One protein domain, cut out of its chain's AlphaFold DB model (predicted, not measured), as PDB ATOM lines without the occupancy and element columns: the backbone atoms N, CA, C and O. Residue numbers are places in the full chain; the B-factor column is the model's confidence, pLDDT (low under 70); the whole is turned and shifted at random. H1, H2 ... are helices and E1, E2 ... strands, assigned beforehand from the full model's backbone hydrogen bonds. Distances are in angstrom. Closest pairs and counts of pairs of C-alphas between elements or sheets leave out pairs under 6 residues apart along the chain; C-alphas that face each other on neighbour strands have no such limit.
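This is residues 160 to 358 of the 378 residues of an uncharacterized protein of Micromonospora sp. HM134 (UniProt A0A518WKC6). One twisted antiparallel sheet of eleven strands forms a long wall that curls round the helix H3. H1 and H2 lie on the same face of the wall as H3, H1 over E8 and E9 and H2 beside the strands near E10 and E1. The printed part has 199 residues, with three named helices and eleven named strands in the order H1 H2 E1 E2 E3 E4 E5 E6 H3 E7 E8 E9 E10 E11. The sheet's order is E6 E5 E4 E3 E2 E1 E11 E10 E9 E8 E7, and the class is mixed, helices and strands. The whole is compact, with a radius of gyration of the C-alphas of 16.8 A, and elongated, with spans of 52 by 32 by 32 A.

The sheet holds two meanders, in which each strand is the antiparallel neighbour of the one before and forms a hairpin with it. The first is E1, residues 192 to 202, E2, 205 to 214, E3, 219 to 226, E4, 232 to 239, E5, 242 to 249, and E6, 274 to 276; the second is E7, 302 to 311, E8, 314 to 323, E9, 326 to 333, E10, 338 to 344, and E11, 350 to 357. Between the meanders, E1 and E11 are antiparallel neighbours at 169 degrees, with N 196 and O 354 at 3.0 A. At the edge strands E6 and E7, N 245 and O 274 are 2.9 A apart, and N 309 and O 316 are 2.8 A apart. E2 bends by 61 degrees at residue 211 and E7 by 65 degrees at residue 308. H3, residues 282 to 292, is on the sheet; its closest C-alphas to E10 are Leu 286 and Leu 343, 6.0 A, and to E3 Val 291 and Val 219, 6.7 A. H1, residues 173 to 180, is on the same face, making two layers with H3 and the sheet; its height over the sheet is 9.3 A, and it runs across the strands, at 70 degrees to E8 on the local plane. H2, residues 182 to 188, is on that face over none of the strands, and meets H1 only through their link. H2 and H3 are only just apart, at 8.4 A. In H1, H2 and H3 every O i to N i+4 pair is within hydrogen-bond range.

H1 begins at C-alpha 173, (77.304, 86.315, 102.608). E1, 28.9 A long, begins at C-alpha 192, (91.106, 68.817, 87.100). E8 is 26.8 A, E2 25.7 A and H3 14.8 A long. E11 ends at C-alpha 357, (85.289, 68.773, 85.784).

The C-alphas farthest apart, of Asp 173 and Pro 252, are 53.3 A apart. The printed part has no cut. The link E5 to E6, residues 250 to 273, is long. The mean pLDDT of the printed part is 87.2; residues 230 to 231, 251 to 261 and 296 to 301 are under 70.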
ATOM      1  N   ALA A 160      80.111  86.318  73.546       87.00
ATOM      2  CA  ALA A 160      81.284  87.163  73.281       87.00
ATOM      3  C   ALA A 160      81.065  88.645  73.661       87.00
ATOM      4  O   ALA A 160      82.019  89.336  74.011       87.00
ATOM      5  N   LEU A 161      79.816  89.128  73.639       88.50
ATOM      6  CA  LEU A 161      79.432  90.481  74.068       88.50
ATOM      7  C   LEU A 161      79.081  90.559  75.566       88.50
ATOM      8  O   LEU A 161      78.802  91.642  76.075       88.50
ATOM      9  N   GLY A 162      79.149  89.440  76.295       87.50
ATOM     10  CA  GLY A 162      78.867  89.357  77.731       87.50
ATOM     11  C   GLY A 162      77.587  88.602  78.086       87.50
ATOM     12  O   GLY A 162      77.225  88.566  79.269       87.50
ATOM     13  N   GLY A 163      76.934  87.991  77.092       88.75
ATOM     14  CA  GLY A 163      75.739  87.175  77.265       88.75
ATOM     15  C   GLY A 163      74.529  88.002  77.690       88.75
ATOM     16  O   GLY A 163      74.373  89.156  77.289       88.75
ATOM     17  N   ARG A 164      73.642  87.393  78.483       89.56
ATOM     18  CA  ARG A 164      72.419  88.049  78.967       89.56
ATOM     19  C   ARG A 164      72.753  89.272  79.827       89.56
ATOM     20  O   ARG A 164      73.670  89.192  80.651       89.56
ATOM     21  N   PRO A 165      72.023  90.389  79.691       86.75
ATOM     22  CA  PRO A 165      72.163  91.484  80.638       86.75
ATOM     23  C   PRO A 165      71.821  90.993  82.054       86.75
ATOM     24  O   PRO A 165      71.042  90.060  82.240       86.75
ATOM     25  N   GLY A 166      72.455  91.606  83.044       89.44
ATOM     26  CA  GLY A 166      72.225  91.349  84.462       89.44
ATOM     27  C   GLY A 166      72.085  92.665  85.212       89.44
ATOM     28  O   GLY A 166      72.383  93.718  84.647       89.44
ATOM     29  N   LEU A 167      71.657  92.597  86.470       92.81
ATOM     30  CA  LEU A 167      71.604  93.744  87.370       92.81
ATOM     31  C   LEU A 167      72.702  93.566  88.424       92.81
ATOM     32  O   LEU A 167      72.493  92.824  89.386       92.81
ATOM     33  N   PRO A 168      73.885  94.186  88.238       95.12
ATOM     34  CA  PRO A 168      74.991  94.010  89.162       95.12
ATOM     35  C   PRO A 168      74.616  94.444  90.577       95.12
ATOM     36  O   PRO A 168      74.105  95.544  90.779       95.12
ATOM     37  N   ARG A 169      74.919  93.594  91.555       96.25
ATOM     38  CA  ARG A 169      74.706  93.859  92.981       96.25
ATOM     39  C   ARG A 169      75.862  93.330  93.824       96.25
ATOM     40  O   ARG A 169      76.675  92.524  93.360       96.25
ATOM     41  N   ALA A 170      75.916  93.754  95.083       95.50
ATOM     42  CA  ALA A 170      76.813  93.145  96.057       95.50
ATOM     43  C   ALA A 170      76.490  91.638  96.209       95.50
ATOM     44  O   ALA A 170      75.305  91.266  96.199       95.50
ATOM     45  N   PRO A 171      77.506  90.763  96.312       94.62
ATOM     46  CA  PRO A 171      77.291  89.367  96.664       94.62
ATOM     47  C   PRO A 171      76.705  89.248  98.073       94.62
ATOM     48  O   PRO A 171      77.034  90.043  98.949       94.62
ATOM     49  N   THR A 172      75.864  88.244  98.303       95.31
ATOM     50  CA  THR A 172      75.410  87.895  99.657       95.31
ATOM     51  C   THR A 172      76.527  87.207 100.452       95.31
ATOM     52  O   THR A 172      77.539  86.779  99.886       95.31
ATOM     53  N   ASP A 173      76.340  87.032 101.760       94.19
ATOM     54  CA  ASP A 173      77.304  86.315 102.608       94.19
ATOM     55  C   ASP A 173      77.498  84.862 102.158       94.19
ATOM     56  O   ASP A 173      78.621  84.361 102.103       94.19
ATOM     57  N   GLU A 174      76.418  84.187 101.755       93.62
ATOM     58  CA  GLU A 174      76.476  82.816 101.240       93.62
ATOM     59  C   GLU A 174      77.270  82.736  99.925       93.62
ATOM     60  O   GLU A 174      78.090  81.835  99.726       93.62
ATOM     61  N   GLU A 175      77.051  83.696  99.024       94.69
ATOM     62  CA  GLU A 175      77.773  83.814  97.756       94.69
ATOM     63  C   GLU A 175      79.261  84.100  97.987       94.69
ATOM     64  O   GLU A 175      80.122  83.461  97.377       94.69
ATOM     65  N   THR A 176      79.569  84.996  98.923       92.56
ATOM     66  CA  THR A 176      80.937  85.330  99.334       92.56
ATOM     67  C   THR A 176      81.636  84.121  99.947       92.56
ATOM     68  O   THR A 176      82.761  83.789  99.570       92.56
ATOM     69  N   ALA A 177      80.958  83.390 100.832       91.12
ATOM     70  CA  ALA A 177      81.488  82.173 101.431       91.12
ATOM     71  C   ALA A 177      81.720  81.073 100.378       91.12
ATOM     72  O   ALA A 177      82.705  80.333 100.450       91.12
ATOM     73  N   ARG A 178      80.848  80.974  99.364       92.25
ATOM     74  CA  ARG A 178      81.015  80.052  98.230       92.25
ATOM     75  C   ARG A 178      82.237  80.409  97.382       92.25
ATOM     76  O   ARG A 178      83.026  79.519  97.074       92.25
ATOM     77  N   LEU A 179      82.437  81.690  97.072       90.75
ATOM     78  CA  LEU A 179      83.642  82.187  96.400       90.75
ATOM     79  C   LEU A 179      84.908  81.921  97.227       90.75
ATOM     80  O   LEU A 179      85.901  81.438  96.686       90.75
ATOM     81  N   GLY A 180      84.866  82.154  98.541       90.06
ATOM     82  CA  GLY A 180      85.988  81.893  99.450       90.06
ATOM     83  C   GLY A 180      86.403  80.418  99.508       90.06
ATOM     84  O   GLY A 180      87.582  80.107  99.677       90.06
ATOM     85  N   ARG A 181      85.459  79.490  99.298       91.62
ATOM     86  CA  ARG A 181      85.720  78.040  99.247       91.62
ATOM     87  C   ARG A 181      86.107  77.516  97.863       91.62
ATOM     88  O   ARG A 181      86.478  76.344  97.766       91.62
ATOM     89  N   LEU A 182      86.060  78.343  96.815       92.25
ATOM     90  CA  LEU A 182      86.323  77.931  95.430       92.25
ATOM     91  C   LEU A 182      87.633  77.148  95.306       92.25
ATOM     92  O   LEU A 182      87.659  76.041  94.773       92.25
ATOM     93  N   ALA A 183      88.709  77.693  95.872       92.38
ATOM     94  CA  ALA A 183      90.034  77.099  95.787       92.38
ATOM     95  C   ALA A 183      90.093  75.674  96.362       92.38
ATOM     96  O   ALA A 183      90.620  74.753  95.732       92.38
ATOM     97  N   ALA A 184      89.512  75.486  97.549       92.38
ATOM     98  CA  ALA A 184      89.416  74.182  98.191       92.38
ATOM     99  C   ALA A 184      88.529  73.229  97.378       92.38
ATOM    100  O   ALA A 184      88.892  72.071  97.177       92.38
ATOM    101  N   ARG A 185      87.404  73.724  96.842       92.44
ATOM    102  CA  ARG A 185      86.450  72.922  96.069       92.44
ATOM    103  C   ARG A 185      87.052  72.367  94.783       92.44
ATOM    104  O   ARG A 185      86.867  71.186  94.493       92.44
ATOM    105  N   LEU A 186      87.793  73.193  94.045       92.75
ATOM    106  CA  LEU A 186      88.450  72.797  92.796       92.75
ATOM    107  C   LEU A 186      89.511  71.714  93.019       92.75
ATOM    108  O   LEU A 186      89.642  70.808  92.198       92.75
ATOM    109  N   ARG A 187      90.241  71.772  94.141       90.81
ATOM    110  CA  ARG A 187      91.253  70.762  94.494       90.81
ATOM    111  C   ARG A 187      90.654  69.469  95.042       90.81
ATOM    112  O   ARG A 187      91.139  68.407  94.681       90.81
ATOM    113  N   ALA A 188      89.638  69.567  95.901       89.75
ATOM    114  CA  ALA A 188      89.035  68.417  96.580       89.75
ATOM    115  C   ALA A 188      88.033  67.633  95.714       89.75
ATOM    116  O   ALA A 188      87.707  66.499  96.042       89.75
ATOM    117  N   GLY A 189      87.499  68.241  94.648       85.38
ATOM    118  CA  GLY A 189      86.691  67.537  93.650       85.38
ATOM    119  C   GLY A 189      87.549  66.642  92.749       85.38
ATOM    120  O   GLY A 189      88.355  65.846  93.209       85.38
ATOM    121  N   THR A 190      87.415  66.796  91.435       85.88
ATOM    122  CA  THR A 190      88.234  66.060  90.451       85.88
ATOM    123  C   THR A 190      89.683  66.551  90.372       85.88
ATOM    124  O   THR A 190      90.504  65.944  89.686       85.88
ATOM    125  N   GLY A 191      90.009  67.698  90.985       92.06
ATOM    126  CA  GLY A 191      91.338  68.315  90.905       92.06
ATOM    127  C   GLY A 191      91.734  68.783  89.499       92.06
ATOM    128  O   GLY A 191      92.851  69.266  89.298       92.06
ATOM    129  N   SER A 192      90.838  68.634  88.521       94.31
ATOM    130  CA  SER A 192      91.106  68.817  87.100       94.31
ATOM    131  C   SER A 192      89.833  68.935  86.258       94.31
ATOM    132  O   SER A 192      88.735  68.590  86.711       94.31
ATOM    133  N   ALA A 193      89.986  69.459  85.041       94.38
ATOM    134  CA  ALA A 193      88.899  69.641  84.087       94.38
ATOM    135  C   ALA A 193      89.383  69.559  82.634       94.38
ATOM    136  O   ALA A 193      90.497  69.980  82.305       94.38
ATOM    137  N   ALA A 194      88.497  69.082  81.760       94.19
ATOM    138  CA  ALA A 194      88.578  69.350  80.332       94.19
ATOM    139  C   ALA A 194      88.150  70.798  80.053       94.19
ATOM    140  O   ALA A 194      87.303  71.360  80.754       94.19
ATOM    141  N   VAL A 195      88.754  71.397  79.031       94.75
ATOM    142  CA  VAL A 195      88.630  72.815  78.703       94.75
ATOM    143  C   VAL A 195      88.196  72.971  77.254       94.75
ATOM    144  O   VAL A 195      88.777  72.346  76.370       94.75
ATOM    145  N   THR A 196      87.230  73.852  77.002       94.06
ATOM    146  CA  THR A 196      86.947  74.380  75.657       94.06
ATOM    147  C   THR A 196      87.239  75.874  75.629       94.06
ATOM    148  O   THR A 196      86.831  76.607  76.528       94.06
ATOM    149  N   VAL A 197      87.949  76.329  74.599       93.56
ATOM    150  CA  VAL A 197      88.413  77.711  74.449       93.56
ATOM    151  C   VAL A 197      87.597  78.425  73.380       93.56
ATOM    152  O   VAL A 197      87.453  77.936  72.257       93.56
ATOM    153  N   THR A 198      87.115  79.619  73.716       92.06
ATOM    154  CA  THR A 198      86.525  80.575  72.775       92.06
ATOM    155  C   THR A 198      87.058  81.961  73.082       92.06
ATOM    156  O   THR A 198      86.620  82.590  74.037       92.06
ATOM    157  N   ALA A 199      88.014  82.447  72.296       90.88
ATOM    158  CA  ALA A 199      88.742  83.665  72.631       90.88
ATOM    159  C   ALA A 199      88.847  84.605  71.421       90.88
ATOM    160  O   ALA A 199      89.742  84.441  70.595       90.88
ATOM    161  N   PRO A 200      87.939  85.592  71.299       88.25
ATOM    162  CA  PRO A 200      88.043  86.648  70.302       88.25
ATOM    163  C   PRO A 200      88.982  87.751  70.816       88.25
ATOM    164  O   PRO A 200      88.541  88.760  71.367       88.25
ATOM    165  N   LEU A 201      90.288  87.525  70.680       85.38
ATOM    166  CA  LEU A 201      91.340  88.416  71.192       85.38
ATOM    167  C   LEU A 201      91.677  89.564  70.231       85.38
ATOM    168  O   LEU A 201      92.362  90.514  70.588       85.38
ATOM    169  N   GLY A 202      91.209  89.477  68.990       76.94
ATOM    170  CA  GLY A 202      91.456  90.459  67.942       76.94
ATOM    171  C   GLY A 202      90.767  90.042  66.648       76.94
ATOM    172  O   GLY A 202      90.305  88.910  66.520       76.94
ATOM    173  N   SER A 203      90.692  90.942  65.668       70.00
ATOM    174  CA  SER A 203      90.035  90.649  64.383       70.00
ATOM    175  C   SER A 203      90.727  89.556  63.567       70.00
ATOM    176  O   SER A 203      90.073  88.949  62.729       70.00
ATOM    177  N   ALA A 204      92.015  89.309  63.822       72.62
ATOM    178  CA  ALA A 204      92.804  88.213  63.252       72.62
ATOM    179  C   ALA A 204      93.163  87.131  64.296       72.62
ATOM    180  O   ALA A 204      94.040  86.309  64.053       72.62
ATOM    181  N   ALA A 205      92.546  87.194  65.482       82.62
ATOM    182  CA  ALA A 205      92.830  86.336  66.630       82.62
ATOM    183  C   ALA A 205      91.517  85.824  67.264       82.62
ATOM    184  O   ALA A 205      91.264  85.995  68.461       82.62
ATOM    185  N   ASN A 206      90.631  85.268  66.438       86.75
ATOM    186  CA  ASN A 206      89.430  84.536  66.817       86.75
ATOM    187  C   ASN A 206      89.768  83.061  67.095       86.75
ATOM    188  O   ASN A 206      89.495  82.162  66.292       86.75
ATOM    189  N   LEU A 207      90.314  82.809  68.284       89.06
ATOM    190  CA  LEU A 207      90.811  81.497  68.676       89.06
ATOM    191  C   LEU A 207      89.687  80.558  69.131       89.06
ATOM    192  O   LEU A 207      88.792  80.924  69.904       89.06
ATOM    193  N   ARG A 208      89.792  79.297  68.706       89.81
ATOM    194  CA  ARG A 208      88.994  78.165  69.193       89.81
ATOM    195  C   ARG A 208      89.900  77.001  69.524       89.81
ATOM    196  O   ARG A 208      90.936  76.813  68.896       89.81
ATOM    197  N   GLY A 209      89.510  76.199  70.498       90.88
ATOM    198  CA  GLY A 209      90.309  75.040  70.850       90.88
ATOM    199  C   GLY A 209      89.819  74.338  72.091       90.88
ATOM    200  O   GLY A 209      88.697  74.553  72.549       90.88
ATOM    201  N   GLY A 210      90.693  73.523  72.651       93.12
ATOM    202  CA  GLY A 210      90.410  72.784  73.860       93.12
ATOM    203  C   GLY A 210      91.663  72.188  74.470       93.12
ATOM    204  O   GLY A 210      92.791  72.479  74.065       93.12
ATOM    205  N   GLY A 211      91.454  71.380  75.494       94.31
ATOM    206  CA  GLY A 211      92.514  70.695  76.205       94.31
ATOM    207  C   GLY A 211      92.128  70.485  77.647       94.31
ATOM    208  O   GLY A 211      90.981  70.154  77.943       94.31
ATOM    209  N   TRP A 212      93.084  70.667  78.543       95.06
ATOM    210  CA  TRP A 212      92.916  70.271  79.927       95.06
ATOM    211  C   TRP A 212      93.630  71.196  80.896       95.06
ATOM    212  O   TRP A 212      94.628  71.834  80.559       95.06
ATOM    213  N   LEU A 213      93.151  71.202  82.136       95.19
ATOM    214  CA  LEU A 213      93.855  71.794  83.260       95.19
ATOM    215  C   LEU A 213      93.792  70.902  84.500       95.19
ATOM    216  O   LEU A 213      92.855  70.131  84.701       95.19
ATOM    217  N   SER A 214      94.788  71.059  85.362       94.69
ATOM    218  CA  SER A 214      94.893  70.461  86.684       94.69
ATOM    219  C   SER A 214      95.117  71.559  87.716       94.69
ATOM    220  O   SER A 214      96.143  72.244  87.706       94.69
ATOM    221  N   TRP A 215      94.185  71.687  88.653       93.94
ATOM    222  CA  TRP A 215      94.311  72.577  89.806       93.94
ATOM    223  C   TRP A 215      95.248  72.017  90.878       93.94
ATOM    224  O   TRP A 215      95.885  72.785  91.600       93.94
ATOM    225  N   THR A 216      95.348  70.690  90.985       92.44
ATOM    226  CA  THR A 216      96.255  70.015  91.925       92.44
ATOM    227  C   THR A 216      97.708  70.094  91.461       92.44
ATOM    228  O   THR A 216      98.589  70.439  92.249       92.44
ATOM    229  N   ALA A 217      97.968  69.872  90.169       91.50
ATOM    230  CA  ALA A 217      99.306  70.013  89.600       91.50
ATOM    231  C   ALA A 217      99.674  71.471  89.280       91.50
ATOM    232  O   ALA A 217     100.861  71.793  89.209       91.50
ATOM    233  N   GLY A 218      98.685  72.356  89.115       93.31
ATOM    234  CA  GLY A 218      98.899  73.739  88.687       93.31
ATOM    235  C   GLY A 218      99.335  73.832  87.224       93.31
ATOM    236  O   GLY A 218     100.239  74.603  86.906       93.31
ATOM    237  N   VAL A 219      98.741  73.000  86.362       93.94
ATOM    238  CA  VAL A 219      99.118  72.847  84.950       93.94
ATOM    239  C   VAL A 219      97.910  73.070  84.048       93.94
ATOM    240  O   VAL A 219      96.812  72.645  84.386       93.94
ATOM    241  N   ALA A 220      98.106  73.673  82.881       95.44
ATOM    242  CA  ALA A 220      97.156  73.628  81.775       95.44
ATOM    243  C   ALA A 220      97.874  73.271  80.473       95.44
ATOM    244  O   ALA A 220      99.025  73.662  80.274       95.44
ATOM    245  N   TYR A 221      97.198  72.536  79.594       94.81
ATOM    246  CA  TYR A 221      97.693  72.163  78.276       94.81
ATOM    247  C   TYR A 221      96.567  72.248  77.247       94.81
ATOM    248  O   TYR A 221      95.553  71.566  77.377       94.81
ATOM    249  N   LEU A 222      96.739  73.110  76.247       94.56
ATOM    250  CA  LEU A 222      95.714  73.482  75.279       94.56
ATOM    251  C   LEU A 222      96.236  73.375  73.847       94.56
ATOM    252  O   LEU A 222      97.414  73.612  73.579       94.56
ATOM    253  N   SER A 223      95.324  73.085  72.925       93.12
ATOM    254  CA  SER A 223      95.489  73.225  71.481       93.12
ATOM    255  C   SER A 223      94.482  74.255  70.996       93.12
ATOM    256  O   SER A 223      93.278  74.058  71.161       93.12
ATOM    257  N   VAL A 224      94.966  75.348  70.409       91.94
ATOM    258  CA  VAL A 224      94.123  76.410  69.854       91.94
ATOM    259  C   VAL A 224      94.441  76.646  68.388       91.94
ATOM    260  O   VAL A 224      95.594  76.586  67.975       91.94
ATOM    261  N   ALA A 225      93.415  76.922  67.603       88.56
ATOM    262  CA  ALA A 225      93.513  77.280  66.203       88.56
ATOM    263  C   ALA A 225      92.779  78.598  65.962       88.56
ATOM    264  O   ALA A 225      91.790  78.914  66.631       88.56
ATOM    265  N   GLU A 226      93.280  79.353  64.996       85.56
ATOM    266  CA  GLU A 226      92.650  80.578  64.534       85.56
ATOM    267  C   GLU A 226      91.557  80.239  63.518       85.56
ATOM    268  O   GLU A 226      91.801  79.499  62.568       85.56
ATOM    269  N   LEU A 227      90.349  80.778  63.697       77.31
ATOM    270  CA  LEU A 227      89.213  80.451  62.826       77.31
ATOM    271  C   LEU A 227      89.414  80.865  61.360       77.31
ATOM    272  O   LEU A 227      88.801  80.259  60.481       77.31
ATOM    273  N   ASP A 228      90.229  81.891  61.107       70.00
ATOM    274  CA  ASP A 228      90.509  82.413  59.764       70.00
ATOM    275  C   ASP A 228      91.809  81.848  59.151       70.00
ATOM    276  O   ASP A 228      92.081  82.080  57.976       70.00
ATOM    277  N   THR A 229      92.609  81.084  59.909       70.25
ATOM    278  CA  THR A 229      93.861  80.483  59.412       70.25
ATOM    279  C   THR A 229      93.742  78.966  59.376       70.25
ATOM    280  O   THR A 229      93.739  78.293  60.405       70.25
ATOM    281  N   LEU A 230      93.679  78.410  58.169       67.75
ATOM    282  CA  LEU A 230      93.631  76.964  57.970       67.75
ATOM    283  C   LEU A 230      95.025  76.338  58.137       67.75
ATOM    284  O   LEU A 230      96.049  76.948  57.833       67.75
ATOM    285  N   GLY A 231      95.067  75.094  58.620       69.06
ATOM    286  CA  GLY A 231      96.272  74.255  58.592       69.06
ATOM    287  C   GLY A 231      97.285  74.454  59.725       69.06
ATOM    288  O   GLY A 231      98.255  73.696  59.794       69.06
ATOM    289  N   ARG A 232      97.085  75.408  60.646       77.25
ATOM    290  CA  ARG A 232      97.977  75.620  61.803       77.25
ATOM    291  C   ARG A 232      97.219  75.655  63.125       77.25
ATOM    292  O   ARG A 232      96.118  76.189  63.212       77.25
ATOM    293  N   ARG A 233      97.846  75.099  64.162       87.19
ATOM    294  CA  ARG A 233      97.406  75.206  65.555       87.19
ATOM    295  C   ARG A 233      98.584  75.557  66.453       87.19
ATOM    296  O   ARG A 233      99.715  75.149  66.195       87.19
ATOM    297  N   THR A 234      98.306  76.259  67.535       91.62
ATOM    298  CA  THR A 234      99.273  76.574  68.580       91.62
ATOM    299  C   THR A 234      98.967  75.724  69.804       91.62
ATOM    300  O   THR A 234      97.869  75.762  70.364       91.62
ATOM    301  N   LEU A 235      99.957  74.958  70.241       93.38
ATOM    302  CA  LEU A 235      99.959  74.299  71.534       93.38
ATOM    303  C   LEU A 235     100.399  75.290  72.598       93.38
ATOM    304  O   LEU A 235     101.368  76.027  72.409       93.38
ATOM    305  N   ARG A 236      99.700  75.294  73.727       94.50
ATOM    306  CA  ARG A 236      99.990  76.161  74.867       94.50
ATOM    307  C   ARG A 236     100.046  75.339  76.129       94.50
ATOM    308  O   ARG A 236      99.153  74.535  76.382       94.50
ATOM    309  N   ARG A 237     101.071  75.560  76.936       94.69
ATOM    310  CA  ARG A 237     101.226  74.927  78.237       94.69
ATOM    311  C   ARG A 237     101.513  75.981  79.289       94.69
ATOM    312  O   ARG A 237     102.305  76.886  79.060       94.69
ATOM    313  N   ARG A 238     100.879  75.832  80.442       95.25
ATOM    314  CA  ARG A 238     101.121  76.622  81.646       95.25
ATOM    315  C   ARG A 238     101.479  75.659  82.762       95.25
ATOM    316  O   ARG A 238     100.728  74.722  82.993       95.25
ATOM    317  N   ASP A 239     102.590  75.869  83.451       92.69
ATOM    318  CA  ASP A 239     102.985  75.110  84.642       92.69
ATOM    319  C   ASP A 239     103.802  75.981  85.600       92.69
ATOM    320  O   ASP A 239     104.013  77.159  85.329       92.69
ATOM    321  N   ARG A 240     104.276  75.437  86.725       88.94
ATOM    322  CA  ARG A 240     105.036  76.218  87.719       88.94
ATOM    323  C   ARG A 240     106.250  76.977  87.155       88.94
ATOM    324  O   ARG A 240     106.598  77.988  87.752       88.94
ATOM    325  N   ALA A 241     106.857  76.527  86.053       88.62
ATOM    326  CA  ALA A 241     107.993  77.201  85.425       88.62
ATOM    327  C   ALA A 241     107.575  78.393  84.545       88.62
ATOM    328  O   ALA A 241     108.396  79.261  84.262       88.62
ATOM    329  N   GLY A 242     106.305  78.463  84.141       93.69
ATOM    330  CA  GLY A 242     105.750  79.564  83.363       93.69
ATOM    331  C   GLY A 242     104.889  79.060  82.214       93.69
ATOM    332  O   GLY A 242     104.056  78.168  82.380       93.69
ATOM    333  N   PHE A 243     105.076  79.663  81.049       96.31
ATOM    334  CA  PHE A 243     104.323  79.402  79.832       96.31
ATOM    335  C   PHE A 243     105.240  78.803  78.770       96.31
ATOM    336  O   PHE A 243     106.403  79.183  78.642       96.31
ATOM    337  N   ALA A 244     104.702  77.881  77.983       94.75
ATOM    338  CA  ALA A 244     105.359  77.323  76.815       94.75
ATOM    339  C   ALA A 244     104.385  77.321  75.636       94.75
ATOM    340  O   ALA A 244     103.204  77.001  75.801       94.75
ATOM    341  N   ARG A 245     104.870  77.666  74.441       94.62
ATOM    342  CA  ARG A 245     104.067  77.682  73.212       94.62
ATOM    343  C   ARG A 245     104.800  77.016  72.057       94.62
ATOM    344  O   ARG A 245     106.001  77.213  71.912       94.62
ATOM    345  N   ALA A 246     104.080  76.285  71.221       92.31
ATOM    346  CA  ALA A 246     104.623  75.666  70.016       92.31
ATOM    347  C   ALA A 246     103.595  75.726  68.887       92.31
ATOM    348  O   ALA A 246     102.427  75.421  69.111       92.31
ATOM    349  N   ASP A 247     104.020  76.093  67.683       89.94
ATOM    350  CA  ASP A 247     103.154  76.040  66.504       89.94
ATOM    351  C   ASP A 247     103.356  74.704  65.801       89.94
ATOM    352  O   ASP A 247     104.483  74.284  65.550       89.94
ATOM    353  N   VAL A 248     102.258  74.030  65.488       85.62
ATOM    354  CA  VAL A 248     102.263  72.712  64.853       85.62
ATOM    355  C   VAL A 248     101.241  72.674  63.720       85.62
ATOM    356  O   VAL A 248     100.188  73.318  63.803       85.62
ATOM    357  N   PRO A 249     101.522  71.911  62.654       80.00
ATOM    358  CA  PRO A 249     100.562  71.700  61.588       80.00
ATOM    359  C   PRO A 249      99.325  70.948  62.102       80.00
ATOM    360  O   PRO A 249      99.382  70.146  63.042       80.00
ATOM    361  N   VAL A 250      98.190  71.227  61.471       70.81
ATOM    362  CA  VAL A 250      96.945  70.465  61.624       70.81
ATOM    363  C   VAL A 250      97.030  69.304  60.626       70.81
ATOM    364  O   VAL A 250      97.192  69.547  59.435       70.81
ATOM    365  N   GLY A 251      97.032  68.055  61.102       57.88
ATOM    366  CA  GLY A 251      97.245  66.877  60.247       57.88
ATOM    367  C   GLY A 251      96.161  66.711  59.164       57.88
ATOM    368  O   GLY A 251      95.038  67.190  59.356       57.88
ATOM    369  N   PRO A 252      96.460  66.022  58.045       50.41
ATOM    370  CA  PRO A 252      95.554  65.901  56.896       50.41
ATOM    371  C   PRO A 252      94.177  65.309  57.259       50.41
ATOM    372  O   PRO A 252      93.162  65.793  56.763       50.41
ATOM    373  N   ASP A 253      94.111  64.392  58.230       44.91
ATOM    374  CA  ASP A 253      92.865  63.733  58.667       44.91
ATOM    375  C   ASP A 253      91.919  64.629  59.490       44.91
ATOM    376  O   ASP A 253      90.795  64.247  59.808       44.91
ATOM    377  N   THR A 254      92.348  65.846  59.841       48.75
ATOM    378  CA  THR A 254      91.518  66.827  60.570       48.75
ATOM    379  C   THR A 254      90.908  67.904  59.670       48.75
ATOM    380  O   THR A 254      90.096  68.704  60.131       48.75
ATOM    381  N   ALA A 255      91.227  67.918  58.372       41.94
ATOM    382  CA  ALA A 255      90.708  68.918  57.436       41.94
ATOM    383  C   ALA A 255      89.190  68.791  57.179       41.94
ATOM    384  O   ALA A 255      88.539  69.799  56.913       41.94
ATOM    385  N   ALA A 256      88.611  67.592  57.327       36.72
ATOM    386  CA  ALA A 256      87.176  67.349  57.123       36.72
ATOM    387  C   ALA A 256      86.292  67.735  58.332       36.72
ATOM    388  O   ALA A 256      85.108  68.013  58.159       36.72
ATOM    389  N   SER A 257      86.868  67.808  59.542       39.97
ATOM    390  CA  SER A 257      86.136  68.043  60.807       39.97
ATOM    391  C   SER A 257      86.547  69.331  61.536       39.97
ATOM    392  O   SER A 257      86.059  69.614  62.631       39.97
ATOM    393  N   GLY A 258      87.430  70.135  60.935       44.47
ATOM    394  CA  GLY A 258      88.088  71.259  61.600       44.47
ATOM    395  C   GLY A 258      89.242  70.807  62.509       44.47
ATOM    396  O   GLY A 258      89.365  69.622  62.831       44.47
ATOM    397  N   PRO A 259      90.125  71.732  62.931       49.81
ATOM    398  CA  PRO A 259      91.266  71.390  63.776       49.81
ATOM    399  C   PRO A 259      90.776  70.691  65.048       49.81
ATOM    400  O   PRO A 259      89.956  71.247  65.780       49.81
ATOM    401  N   SER A 260      91.284  69.481  65.317       58.75
ATOM    402  CA  SER A 260      90.957  68.773  66.558       58.75
ATOM    403  C   SER A 260      91.290  69.674  67.746       58.75
ATOM    404  O   SER A 260      92.439  70.087  67.939       58.75
ATOM    405  N   ALA A 261      90.261  69.989  68.533       69.06
ATOM    406  CA  ALA A 261      90.373  70.813  69.731       69.06
ATOM    407  C   ALA A 261      91.233  70.140  70.815       69.06
ATOM    408  O   ALA A 261      91.614  70.784  71.786       69.06
ATOM    409  N   VAL A 262      91.550  68.854  70.654       82.81
ATOM    410  CA  VAL A 262      92.293  68.062  71.628       82.81
ATOM    411  C   VAL A 262      93.802  68.165  71.347       82.81
ATOM    412  O   VAL A 262      94.251  67.841  70.238       82.81
ATOM    413  N   PRO A 263      94.615  68.627  72.314       87.62
ATOM    414  CA  PRO A 263      96.057  68.669  72.140       87.62
ATOM    415  C   PRO A 263      96.662  67.252  72.110       87.62
ATOM    416  O   PRO A 263      96.142  66.348  72.765       87.62
ATOM    417  N   PRO A 264      97.744  67.035  71.335       87.25
ATOM    418  CA  PRO A 264      98.347  65.719  71.155       87.25
ATOM    419  C   PRO A 264      98.970  65.188  72.449       87.25
ATOM    420  O   PRO A 264      99.545  65.943  73.232       87.25
ATOM    421  N   LEU A 265      98.891  63.871  72.637       83.31
ATOM    422  CA  LEU A 265      99.538  63.144  73.725       83.31
ATOM    423  C   LEU A 265     100.385  62.000  73.138       83.31
ATOM    424  O   LEU A 265      99.901  61.324  72.229       83.31
ATOM    425  N   PRO A 266     101.611  61.756  73.641       81.75
ATOM    426  CA  PRO A 266     102.327  62.547  74.648       81.75
ATOM    427  C   PRO A 266     102.730  63.940  74.127       81.75
ATOM    428  O   PRO A 266     102.621  64.225  72.934       81.75
ATOM    429  N   LEU A 267     103.188  64.820  75.028       83.44
ATOM    430  CA  LEU A 267     103.661  66.159  74.653       83.44
ATOM    431  C   LEU A 267     104.760  66.046  73.577       83.44
ATOM    432  O   LEU A 267     105.761  65.366  73.816       83.44
ATOM    433  N   PRO A 268     104.625  66.724  72.422       83.06
ATOM    434  CA  PRO A 268     105.618  66.603  71.367       83.06
ATOM    435  C   PRO A 268     106.929  67.283  71.773       83.06
ATOM    436  O   PRO A 268     106.975  68.494  71.998       83.06
ATOM    437  N   THR A 269     108.007  66.505  71.852       79.62
ATOM    438  CA  THR A 269     109.333  66.947  72.318       79.62
ATOM    439  C   THR A 269     110.096  67.769  71.274       79.62
ATOM    440  O   THR A 269     110.883  68.634  71.641       79.62
ATOM    441  N   GLY A 270     109.819  67.569  69.980       80.56
ATOM    442  CA  GLY A 270     110.455  68.277  68.859       80.56
ATOM    443  C   GLY A 270     109.706  69.508  68.331       80.56
ATOM    444  O   GLY A 270     110.064  70.024  67.281       80.56
ATOM    445  N   ALA A 271     108.658  69.989  69.011       81.88
ATOM    446  CA  ALA A 271     107.774  71.038  68.479       81.88
ATOM    447  C   ALA A 271     108.330  72.479  68.555       81.88
ATOM    448  O   ALA A 271     107.586  73.428  68.319       81.88
ATOM    449  N   GLY A 272     109.607  72.667  68.909       88.31
ATOM    450  CA  GLY A 272     110.219  74.001  68.985       88.31
ATOM    451  C   GLY A 272     109.567  74.905  70.037       88.31
ATOM    452  O   GLY A 272     109.206  76.046  69.748       88.31
ATOM    453  N   TRP A 273     109.370  74.383  71.251       92.06
ATOM    454  CA  TRP A 273     108.714  75.103  72.342       92.06
ATOM    455  C   TRP A 273     109.427  76.412  72.692       92.06
ATOM    456  O   TRP A 273     110.600  76.429  73.059       92.06
ATOM    457  N   ARG A 274     108.674  77.509  72.656       94.44
ATOM    458  CA  ARG A 274     109.087  78.837  73.112       94.44
ATOM    459  C   ARG A 274     108.622  79.033  74.547       94.44
ATOM    460  O   ARG A 274     107.424  78.928  74.812       94.44
ATOM    461  N   LEU A 275     109.555  79.303  75.457       93.62
ATOM    462  CA  LEU A 275     109.288  79.472  76.889       93.62
ATOM    463  C   LEU A 275     109.158  80.953  77.258       93.62
ATOM    464  O   LEU A 275     109.863  81.797  76.710       93.62
ATOM    465  N   ALA A 276     108.281  81.260  78.210       92.50
ATOM    466  CA  ALA A 276     108.093  82.598  78.758       92.50
ATOM    467  C   ALA A 276     107.743  82.535  80.253       92.50
ATOM    468  O   ALA A 276     106.941  81.706  80.680       92.50
ATOM    469  N   GLY A 277     108.307  83.439  81.058       91.81
ATOM    470  CA  GLY A 277     107.997  83.526  82.493       91.81
ATOM    471  C   GLY A 277     106.673  84.236  82.808       91.81
ATOM    472  O   GLY A 277     106.163  84.114  83.919       91.81
ATOM    473  N   GLN A 278     106.110  84.972  81.847       91.38
ATOM    474  CA  GLN A 278     104.901  85.786  82.005       91.38
ATOM    475  C   GLN A 278     103.895  85.506  80.880       91.38
ATOM    476  O   GLN A 278     104.307  85.033  79.815       91.38
ATOM    477  N   PRO A 279     102.592  85.793  81.090       92.31
ATOM    478  CA  PRO A 279     101.592  85.686  80.034       92.31
ATOM    479  C   PRO A 279     101.972  86.576  78.850       92.31
ATOM    480  O   PRO A 279     102.192  87.772  79.028       92.31
ATOM    481  N   ALA A 280     102.025  86.011  77.645       90.31
ATOM    482  CA  ALA A 280     102.347  86.786  76.445       90.31
ATOM    483  C   ALA A 280     101.107  87.328  75.706       90.31
ATOM    484  O   ALA A 280     101.254  88.133  74.793       90.31
ATOM    485  N   ASP A 281      99.893  86.897  76.067       92.19
ATOM    486  CA  ASP A 281      98.629  87.462  75.574       92.19
ATOM    487  C   ASP A 281      97.469  87.200  76.552       92.19
ATOM    488  O   ASP A 281      97.627  86.533  77.578       92.19
ATOM    489  N   GLU A 282      96.287  87.714  76.209       93.69
ATOM    490  CA  GLU A 282      95.063  87.606  77.006       93.69
ATOM    491  C   GLU A 282      94.567  86.161  77.191       93.69
ATOM    492  O   GLU A 282      93.937  85.864  78.207       93.69
ATOM    493  N   LEU A 283      94.860  85.230  76.270       95.00
ATOM    494  CA  LEU A 283      94.525  83.819  76.488       95.00
ATOM    495  C   LEU A 283      95.431  83.213  77.559       95.00
ATOM    496  O   LEU A 283      94.929  82.520  78.439       95.00
ATOM    497  N   ASP A 284      96.733  83.499  77.544       95.38
ATOM    498  CA  ASP A 284      97.618  83.053  78.624       95.38
ATOM    499  C   ASP A 284      97.222  83.674  79.967       95.38
ATOM    500  O   ASP A 284      97.259  82.991  80.988       95.38
ATOM    501  N   THR A 285      96.773  84.932  79.972       95.38
ATOM    502  CA  THR A 285      96.198  85.574  81.160       95.38
ATOM    503  C   THR A 285      94.967  84.826  81.671       95.38
ATOM    504  O   THR A 285      94.877  84.524  82.862       95.38
ATOM    505  N   LEU A 286      94.022  84.500  80.787       96.50
ATOM    506  CA  LEU A 286      92.804  83.773  81.142       96.50
ATOM    507  C   LEU A 286      93.115  82.352  81.651       96.50
ATOM    508  O   LEU A 286      92.526  81.900  82.633       96.50
ATOM    509  N   VAL A 287      94.077  81.665  81.035       96.38
ATOM    510  CA  VAL A 287      94.539  80.334  81.460       96.38
ATOM    511  C   VAL A 287      95.248  80.393  82.812       96.38
ATOM    512  O   VAL A 287      94.983  79.561  83.679       96.38
ATOM    513  N   ASP A 288      96.111  81.386  83.032       95.38
ATOM    514  CA  ASP A 288      96.760  81.602  84.327       95.38
ATOM    515  C   ASP A 288      95.729  81.880  85.422       95.38
ATOM    516  O   ASP A 288      95.806  81.287  86.499       95.38
ATOM    517  N   ALA A 289      94.719  82.704  85.133       94.56
ATOM    518  CA  ALA A 289      93.610  82.956  86.044       94.56
ATOM    519  C   ALA A 289      92.827  81.671  86.368       94.56
ATOM    520  O   ALA A 289      92.535  81.425  87.537       94.56
ATOM    521  N   ALA A 290      92.555  80.809  85.380       95.44
ATOM    522  CA  ALA A 290      91.868  79.533  85.600       95.44
ATOM    523  C   ALA A 290      92.674  78.561  86.471       95.44
ATOM    524  O   ALA A 290      92.120  77.945  87.384       95.44
ATOM    525  N   VAL A 291      93.985  78.448  86.238       94.81
ATOM    526  CA  VAL A 291      94.877  77.628  87.074       94.81
ATOM    527  C   VAL A 291      94.965  78.209  88.492       94.81
ATOM    528  O   VAL A 291      94.902  77.472  89.477       94.81
ATOM    529  N   ARG A 292      95.057  79.539  88.615       91.88
ATOM    530  CA  ARG A 292      95.133  80.247  89.903       91.88
ATOM    531  C   ARG A 292      93.801  80.372  90.634       91.88
ATOM    532  O   ARG A 292      93.836  80.700  91.814       91.88
ATOM    533  N   ALA A 293      92.664  80.051  90.019       91.44
ATOM    534  CA  ALA A 293      91.371  79.984  90.709       91.44
ATOM    535  C   ALA A 293      91.384  78.965  91.865       91.44
ATOM    536  O   ALA A 293      90.616  79.079  92.817       91.44
ATOM    537  N   ALA A 294      92.296  77.987  91.808       88.69
ATOM    538  CA  ALA A 294      92.542  77.053  92.897       88.69
ATOM    539  C   ALA A 294      93.467  77.588  94.001       88.69
ATOM    540  O   ALA A 294      93.705  76.885  94.976       88.69
ATOM    541  N   ALA A 295      94.030  78.788  93.875       84.06
ATOM    542  CA  ALA A 295      94.841  79.412  94.914       84.06
ATOM    543  C   ALA A 295      93.969  80.295  95.826       84.06
ATOM    544  O   ALA A 295      92.989  80.864  95.348       84.06
ATOM    545  N   PRO A 296      94.312  80.443  97.121       69.25
ATOM    546  CA  PRO A 296      93.614  81.371  98.003       69.25
ATOM    547  C   PRO A 296      93.629  82.786  97.417       69.25
ATOM    548  O   PRO A 296      94.696  83.326  97.108       69.25
ATOM    549  N   THR A 297      92.449  83.375  97.256       63.38
ATOM    550  CA  THR A 297      92.284  84.740  96.759       63.38
ATOM    551  C   THR A 297      92.765  85.708  97.835       63.38
ATOM    552  O   THR A 297      92.141  85.808  98.885       63.38
ATOM    553  N   ARG A 298      93.888  86.396  97.607       55.22
ATOM    554  CA  ARG A 298      94.409  87.401  98.553       55.22
ATOM    555  C   ARG A 298      93.987  88.835  98.211       55.22
ATOM    556  O   ARG A 298      93.898  89.652  99.111       55.22
ATOM    557  N   ASP A 299      93.626  89.092  96.947       54.91
ATOM    558  CA  ASP A 299      93.535  90.456  96.394       54.91
ATOM    559  C   ASP A 299      92.327  90.664  95.449       54.91
ATOM    560  O   ASP A 299      92.478  91.161  94.329       54.91
ATOM    561  N   ALA A 300      91.118  90.242  95.833       60.97
ATOM    562  CA  ALA A 300      89.915  90.660  95.105       60.97
ATOM    563  C   ALA A 300      89.482  92.034  95.631       60.97
ATOM    564  O   ALA A 300      88.858  92.122  96.683       60.97
ATOM    565  N   THR A 301      89.828  93.109  94.919       63.78
ATOM    566  CA  THR A 301      89.520  94.475  95.379       63.78
ATOM    567  C   THR A 301      88.039  94.812  95.242       63.78
ATOM    568  O   THR A 301      87.513  95.577  96.040       63.78
ATOM    569  N   THR A 302      87.349  94.229  94.254       84.06
ATOM    570  CA  THR A 302      85.894  94.362  94.073       84.06
ATOM    571  C   THR A 302      85.312  93.101  93.433       84.06
ATOM    572  O   THR A 302      85.815  92.629  92.409       84.06
ATOM    573  N   THR A 303      84.246  92.566  94.034       91.75
ATOM    574  CA  THR A 303      83.457  91.450  93.492       91.75
ATOM    575  C   THR A 303      81.987  91.840  93.466       91.75
ATOM    576  O   THR A 303      81.479  92.365  94.453       91.75
ATOM    577  N   VAL A 304      81.304  91.573  92.355       95.50
ATOM    578  CA  VAL A 304      79.859  91.798  92.207       95.50
ATOM    579  C   VAL A 304      79.181  90.551  91.656       95.50
ATOM    580  O   VAL A 304      79.726  89.868  90.788       95.50
ATOM    581  N   HIS A 305      77.975  90.257  92.137       96.38
ATOM    582  CA  HIS A 305      77.082  89.315  91.468       96.38
ATOM    583  C   HIS A 305      76.455  90.035  90.278       96.38
ATOM    584  O   HIS A 305      75.891  91.114  90.438       96.38
ATOM    585  N   VAL A 306      76.610  89.485  89.075       96.25
ATOM    586  CA  VAL A 306      76.093  90.083  87.836       96.25
ATOM    587  C   VAL A 306      74.675  89.598  87.563       96.25
ATOM    588  O   VAL A 306      73.801  90.396  87.231       96.25
ATOM    589  N   ARG A 307      74.475  88.275  87.629       96.00
ATOM    590  CA  ARG A 307      73.200  87.597  87.372       96.00
ATOM    591  C   ARG A 307      73.266  86.128  87.780       96.00
ATOM    592  O   ARG A 307      74.348  85.548  87.869       96.00
ATOM    593  N   SER A 308      72.095  85.521  87.922       94.94
ATOM    594  CA  SER A 308      71.941  84.068  87.841       94.94
ATOM    595  C   SER A 308      71.674  83.663  86.388       94.94
ATOM    596  O   SER A 308      71.058  84.408  85.626       94.94
ATOM    597  N   ASP A 309      72.165  82.495  85.994       93.19
ATOM    598  CA  ASP A 309      72.111  81.981  84.627       93.19
ATOM    599  C   ASP A 309      71.966  80.446  84.625       93.19
ATOM    600  O   ASP A 309      71.878  79.805  85.680       93.19
ATOM    601  N   ARG A 310      71.936  79.836  83.435       90.94
ATOM    602  CA  ARG A 310      71.927  78.376  83.252       90.94
ATOM    603  C   ARG A 310      73.010  77.930  82.270       90.94
ATOM    604  O   ARG A 310      73.177  78.521  81.206       90.94
ATOM    605  N   ARG A 311      73.719  76.844  82.589       84.50
ATOM    606  CA  ARG A 311      74.698  76.184  81.703       84.50
ATOM    607  C   ARG A 311      74.436  74.685  81.685       84.50
ATOM    608  O   ARG A 311      74.473  74.073  82.744       84.50
ATOM    609  N   ALA A 312      74.167  74.109  80.509       81.69
ATOM    610  CA  ALA A 312      73.810  72.689  80.360       81.69
ATOM    611  C   ALA A 312      72.767  72.240  81.409       81.69
ATOM    612  O   ALA A 312      72.987  71.309  82.178       81.69
ATOM    613  N   ASP A 313      71.685  73.018  81.516       82.50
ATOM    614  CA  ASP A 313      70.605  72.867  82.500       82.50
ATOM    615  C   ASP A 313      70.965  72.969  83.987       82.50
ATOM    616  O   ASP A 313      70.115  72.786  84.864       82.50
ATOM    617  N   ARG A 314      72.190  73.389  84.295       89.75
ATOM    618  CA  ARG A 314      72.634  73.664  85.656       89.75
ATOM    619  C   ARG A 314      72.471  75.143  86.008       89.75
ATOM    620  O   ARG A 314      72.953  75.988  85.251       89.75
ATOM    621  N   PRO A 315      71.851  75.481  87.153       94.81
ATOM    622  CA  PRO A 315      71.827  76.852  87.643       94.81
ATOM    623  C   PRO A 315      73.232  77.282  88.071       94.81
ATOM    624  O   PRO A 315      73.911  76.579  88.825       94.81
ATOM    625  N   VAL A 316      73.646  78.452  87.604       95.94
ATOM    626  CA  VAL A 316      74.941  79.056  87.920       95.94
ATOM    627  C   VAL A 316      74.763  80.527  88.265       95.94
ATOM    628  O   VAL A 316      73.852  81.186  87.777       95.94
ATOM    629  N   ASP A 317      75.644  81.048  89.104       96.62
ATOM    630  CA  ASP A 317      75.760  82.469  89.395       96.62
ATOM    631  C   ASP A 317      77.015  83.020  88.725       96.62
ATOM    632  O   ASP A 317      78.079  82.393  88.752       96.62
ATOM    633  N   VAL A 318      76.876  84.192  88.112       97.12
ATOM    634  CA  VAL A 318      77.953  84.883  87.409       97.12
ATOM    635  C   VAL A 318      78.479  85.994  88.301       97.12
ATOM    636  O   VAL A 318      77.783  86.980  88.551       97.12
ATOM    637  N   PHE A 319      79.719  85.855  88.754       95.69
ATOM    638  CA  PHE A 319      80.405  86.860  89.562       95.69
ATOM    639  C   PHE A 319      81.453  87.571  88.733       95.69
ATOM    640  O   PHE A 319      82.298  86.915  88.134       95.69
ATOM    641  N   GLU A 320      81.439  88.898  88.726       95.69
ATOM    642  CA  GLU A 320      82.516  89.685  88.140       95.69
ATOM    643  C   GLU A 320      83.501  90.108  89.230       95.69
ATOM    644  O   GLU A 320      83.112  90.688  90.242       95.69
ATOM    645  N   VAL A 321      84.779  89.818  89.007       92.50
ATOM    646  CA  VAL A 321      85.882  90.117  89.921       92.50
ATOM    647  C   VAL A 321      86.893  90.988  89.193       92.50
ATOM    648  O   VAL A 321      87.318  90.661  88.079       92.50
ATOM    649  N   ARG A 322      87.315  92.085  89.830       90.06
ATOM    650  CA  ARG A 322      88.441  92.891  89.345       90.06
ATOM    651  C   ARG A 322      89.726  92.476  90.038       90.06
ATOM    652  O   ARG A 322      89.802  92.474  91.265       90.06
ATOM    653  N   ARG A 323      90.744  92.142  89.247       81.88
ATOM    654  CA  ARG A 323      92.054  91.709  89.741       81.88
ATOM    655  C   ARG A 323      93.146  92.267  88.844       81.88
ATOM    656  O   ARG A 323      93.133  91.999  87.652       81.88
ATOM    657  N   GLN A 324      94.082  93.035  89.406       79.12
ATOM    658  CA  GLN A 324      95.230  93.587  88.663       79.12
ATOM    659  C   GLN A 324      94.819  94.307  87.358       79.12
ATOM    660  O   GLN A 324      95.395  94.086  86.299       79.12
ATOM    661  N   GLY A 325      93.754  95.119  87.413       81.81
ATOM    662  CA  GLY A 325      93.208  95.832  86.248       81.81
ATOM    663  C   GLY A 325      92.375  94.977  85.281       81.81
ATOM    664  O   GLY A 325      91.712  95.521  84.402       81.81
ATOM    665  N   GLN A 326      92.333  93.656  85.462       89.00
ATOM    666  CA  GLN A 326      91.551  92.734  84.640       89.00
ATOM    667  C   GLN A 326      90.145  92.549  85.207       89.00
ATOM    668  O   GLN A 326      89.946  92.546  86.425       89.00
ATOM    669  N   ARG A 327      89.167  92.348  84.319       93.75
ATOM    670  CA  ARG A 327      87.790  91.981  84.677       93.75
ATOM    671  C   ARG A 327      87.561  90.521  84.309       93.75
ATOM    672  O   ARG A 327      87.557  90.179  83.126       93.75
ATOM    673  N   LEU A 328      87.376  89.685  85.323       95.06
ATOM    674  CA  LEU A 328      87.101  88.258  85.182       95.06
ATOM    675  C   LEU A 328      85.651  87.965  85.555       95.06
ATOM    676  O   LEU A 328      85.137  88.574  86.491       95.06
ATOM    677  N   ARG A 329      85.010  87.009  84.878       96.31
ATOM    678  CA  ARG A 329      83.715  86.462  85.299       96.31
ATOM    679  C   ARG A 329      83.816  84.990  85.646       96.31
ATOM    680  O   ARG A 329      84.226  84.186  84.816       96.31
ATOM    681  N   TYR A 330      83.397  84.654  86.857       95.56
ATOM    682  CA  TYR A 330      83.336  83.296  87.378       95.56
ATOM    683  C   TYR A 330      81.897  82.808  87.313       95.56
ATOM    684  O   TYR A 330      81.010  83.432  87.892       95.56
ATOM    685  N   TRP A 331      81.677  81.694  86.627       96.81
ATOM    686  CA  TRP A 331      80.375  81.047  86.543       96.81
ATOM    687  C   TRP A 331      80.375  79.844  87.477       96.81
ATOM    688  O   TRP A 331      80.956  78.799  87.166       96.81
ATOM    689  N   LEU A 332      79.769  80.026  88.648       95.25
ATOM    690  CA  LEU A 332      79.787  79.053  89.733       95.25
ATOM    691  C   LEU A 332      78.421  78.409  89.895       95.25
ATOM    692  O   LEU A 332      77.424  79.113  90.017       95.25
ATOM    693  N   ASP A 333      78.366  77.083  89.970       94.06
ATOM    694  CA  ASP A 333      77.142  76.434  90.433       94.06
ATOM    695  C   ASP A 333      76.950  76.612  91.947       94.06
ATOM    696  O   ASP A 333      77.835  77.069  92.681       94.06
ATOM    697  N   ARG A 334      75.771  76.225  92.439       91.62
ATOM    698  CA  ARG A 334      75.438  76.287  93.871       91.62
ATOM    699  C   ARG A 334      76.359  75.424  94.742       91.62
ATOM    700  O   ARG A 334      76.551  75.735  95.910       91.62
ATOM    701  N   SER A 335      76.987  74.398  94.163       88.88
ATOM    702  CA  SER A 335      77.972  73.538  94.837       88.88
ATOM    703  C   SER A 335      79.384  74.139  94.880       88.88
ATOM    704  O   SER A 335      80.297  73.517  95.435       88.88
ATOM    705  N   GLY A 336      79.580  75.328  94.301       89.12
ATOM    706  CA  GLY A 336      80.855  76.037  94.256       89.12
ATOM    707  C   GLY A 336      81.816  75.536  93.177       89.12
ATOM    708  O   GLY A 336      83.002  75.858  93.245       89.12
ATOM    709  N   PHE A 337      81.350  74.750  92.201       90.94
ATOM    710  CA  PHE A 337      82.174  74.365  91.056       90.94
ATOM    711  C   PHE A 337      82.171  75.439  89.978       90.94
ATOM    712  O   PHE A 337      81.134  76.016  89.655       90.94
ATOM    713  N   LEU A 338      83.346  75.652  89.389       94.06
ATOM    714  CA  LEU A 338      83.543  76.554  88.265       94.06
ATOM    715  C   LEU A 338      83.247  75.836  86.948       94.06
ATOM    716  O   LEU A 338      83.911  74.857  86.618       94.06
ATOM    717  N   HIS A 339      82.274  76.356  86.202       94.94
ATOM    718  CA  HIS A 339      81.861  75.829  84.892       94.94
ATOM    719  C   HIS A 339      82.358  76.681  83.732       94.94
ATOM    720  O   HIS A 339      82.541  76.180  82.627       94.94
ATOM    721  N   ARG A 340      82.593  77.971  83.974       96.38
ATOM    722  CA  ARG A 340      83.153  78.885  82.983       96.38
ATOM    723  C   ARG A 340      83.959  79.979  83.667       96.38
ATOM    724  O   ARG A 340      83.546  80.510  84.701       96.38
ATOM    725  N   LEU A 341      85.088  80.329  83.062       96.88
ATOM    726  CA  LEU A 341      85.832  81.543  83.370       96.88
ATOM    727  C   LEU A 341      85.870  82.431  82.130       96.88
ATOM    728  O   LEU A 341      86.187  81.953  81.041       96.88
ATOM    729  N   GLU A 342      85.575  83.715  82.297       97.19
ATOM    730  CA  GLU A 342      85.653  84.690  81.211       97.19
ATOM    731  C   GLU A 342      86.618  85.824  81.562       97.19
ATOM    732  O   GLU A 342      86.682  86.246  82.715       97.19
ATOM    733  N   LEU A 343      87.336  86.343  80.565       96.31
ATOM    734  CA  LEU A 343      88.195  87.524  80.668       96.31
ATOM    735  C   LEU A 343      87.691  88.599  79.710       96.31
ATOM    736  O   LEU A 343      87.478  88.332  78.525       96.31
ATOM    737  N   ARG A 344      87.541  89.827  80.215       94.25
ATOM    738  CA  ARG A 344      87.290  90.998  79.375       94.25
ATOM    739  C   ARG A 344      88.558  91.342  78.593       94.25
ATOM    740  O   ARG A 344      89.558  91.711  79.202       94.25
ATOM    741  N   THR A 345      88.490  91.251  77.272       91.75
ATOM    742  CA  THR A 345      89.585  91.633  76.379       91.75
ATOM    743  C   THR A 345      89.675  93.151  76.240       91.75
ATOM    744  O   THR A 345      88.706  93.885  76.466       91.75
ATOM    745  N   THR A 346      90.839  93.623  75.816       86.94
ATOM    746  CA  THR A 346      91.131  94.999  75.396       86.94
ATOM    747  C   THR A 346      90.176  95.478  74.305       86.94
ATOM    748  O   THR A 346      89.696  96.607  74.366       86.94
ATOM    749  N   GLY A 347      89.795  94.595  73.375       81.00
ATOM    750  CA  GLY A 347      88.760  94.845  72.361       81.00
ATOM    751  C   GLY A 347      87.325  94.922  72.902       81.00
ATOM    752  O   GLY A 347      86.376  95.014  72.127       81.00
ATOM    753  N   GLY A 348      87.118  94.843  74.219       85.88
ATOM    754  CA  GLY A 348      85.792  94.939  74.818       85.88
ATOM    755  C   GLY A 348      84.901  93.726  74.532       85.88
ATOM    756  O   GLY A 348      83.675  93.857  74.504       85.88
ATOM    757  N   LEU A 349      85.490  92.545  74.350       89.88
ATOM    758  CA  LEU A 349      84.782  91.268  74.263       89.88
ATOM    759  C   LEU A 349      85.080  90.392  75.481       89.88
ATOM    760  O   LEU A 349      85.854  90.767  76.356       89.88
ATOM    761  N   TRP A 350      84.437  89.233  75.552       93.19
ATOM    762  CA  TRP A 350      84.693  88.223  76.572       93.19
ATOM    763  C   TRP A 350      85.317  86.979  75.941       93.19
ATOM    764  O   TRP A 350      84.663  86.273  75.172       93.19
ATOM    765  N   ALA A 351      86.580  86.718  76.278       94.62
ATOM    766  CA  ALA A 351      87.232  85.436  76.036       94.62
ATOM    767  C   ALA A 351      86.798  84.435  77.110       94.62
ATOM    768  O   ALA A 351      86.621  84.817  78.262       94.62
ATOM    769  N   GLN A 352      86.610  83.173  76.739       95.25
ATOM    770  CA  GLN A 352      85.919  82.165  77.539       95.25
ATOM    771  C   GLN A 352      86.723  80.867  77.605       95.25
ATOM    772  O   GLN A 352      87.216  80.369  76.587       95.25
ATOM    773  N   LEU A 353      86.777  80.301  78.807       96.12
ATOM    774  CA  LEU A 353      87.143  78.917  79.072       96.12
ATOM    775  C   LEU A 353      85.935  78.212  79.674       96.12
ATOM    776  O   LEU A 353      85.536  78.518  80.797       96.12
ATOM    777  N   GLU A 354      85.375  77.264  78.939       94.94
ATOM    778  CA  GLU A 354      84.404  76.319  79.484       94.94
ATOM    779  C   GLU A 354      85.141  75.197  80.186       94.94
ATOM    780  O   GLU A 354      86.126  74.678  79.659       94.94
ATOM    781  N   LEU A 355      84.646  74.811  81.353       94.62
ATOM    782  CA  LEU A 355      85.281  73.851  82.235       94.62
ATOM    783  C   LEU A 355      84.318  72.701  82.479       94.62
ATOM    784  O   LEU A 355      83.212  72.893  82.972       94.62
ATOM    785  N   THR A 356      84.760  71.494  82.141       92.75
ATOM    786  CA  THR A 356      84.049  70.253  82.456       92.75
ATOM    787  C   THR A 356      84.895  69.470  83.454       92.75
ATOM    788  O   THR A 356      85.879  68.844  83.046       92.75
ATOM    789  N   PRO A 357      84.581  69.539  84.764       89.50
ATOM    790  CA  PRO A 357      85.289  68.773  85.784       89.50
ATOM    791  C   PRO A 357      85.281  67.281  85.448       89.50
ATOM    792  O   PRO A 357      84.231  66.707  85.167       89.50
ATOM    793  N   GLY A 358      86.452  66.655  85.472       87.06
ATOM    794  CA  GLY A 358      86.607  65.259  85.082       87.06
ATOM    795  C   GLY A 358      88.062  64.807  85.170       87.06
ATOM    796  O   GLY A 358      88.935  65.642  85.408       87.06
TER     797      GLY A 358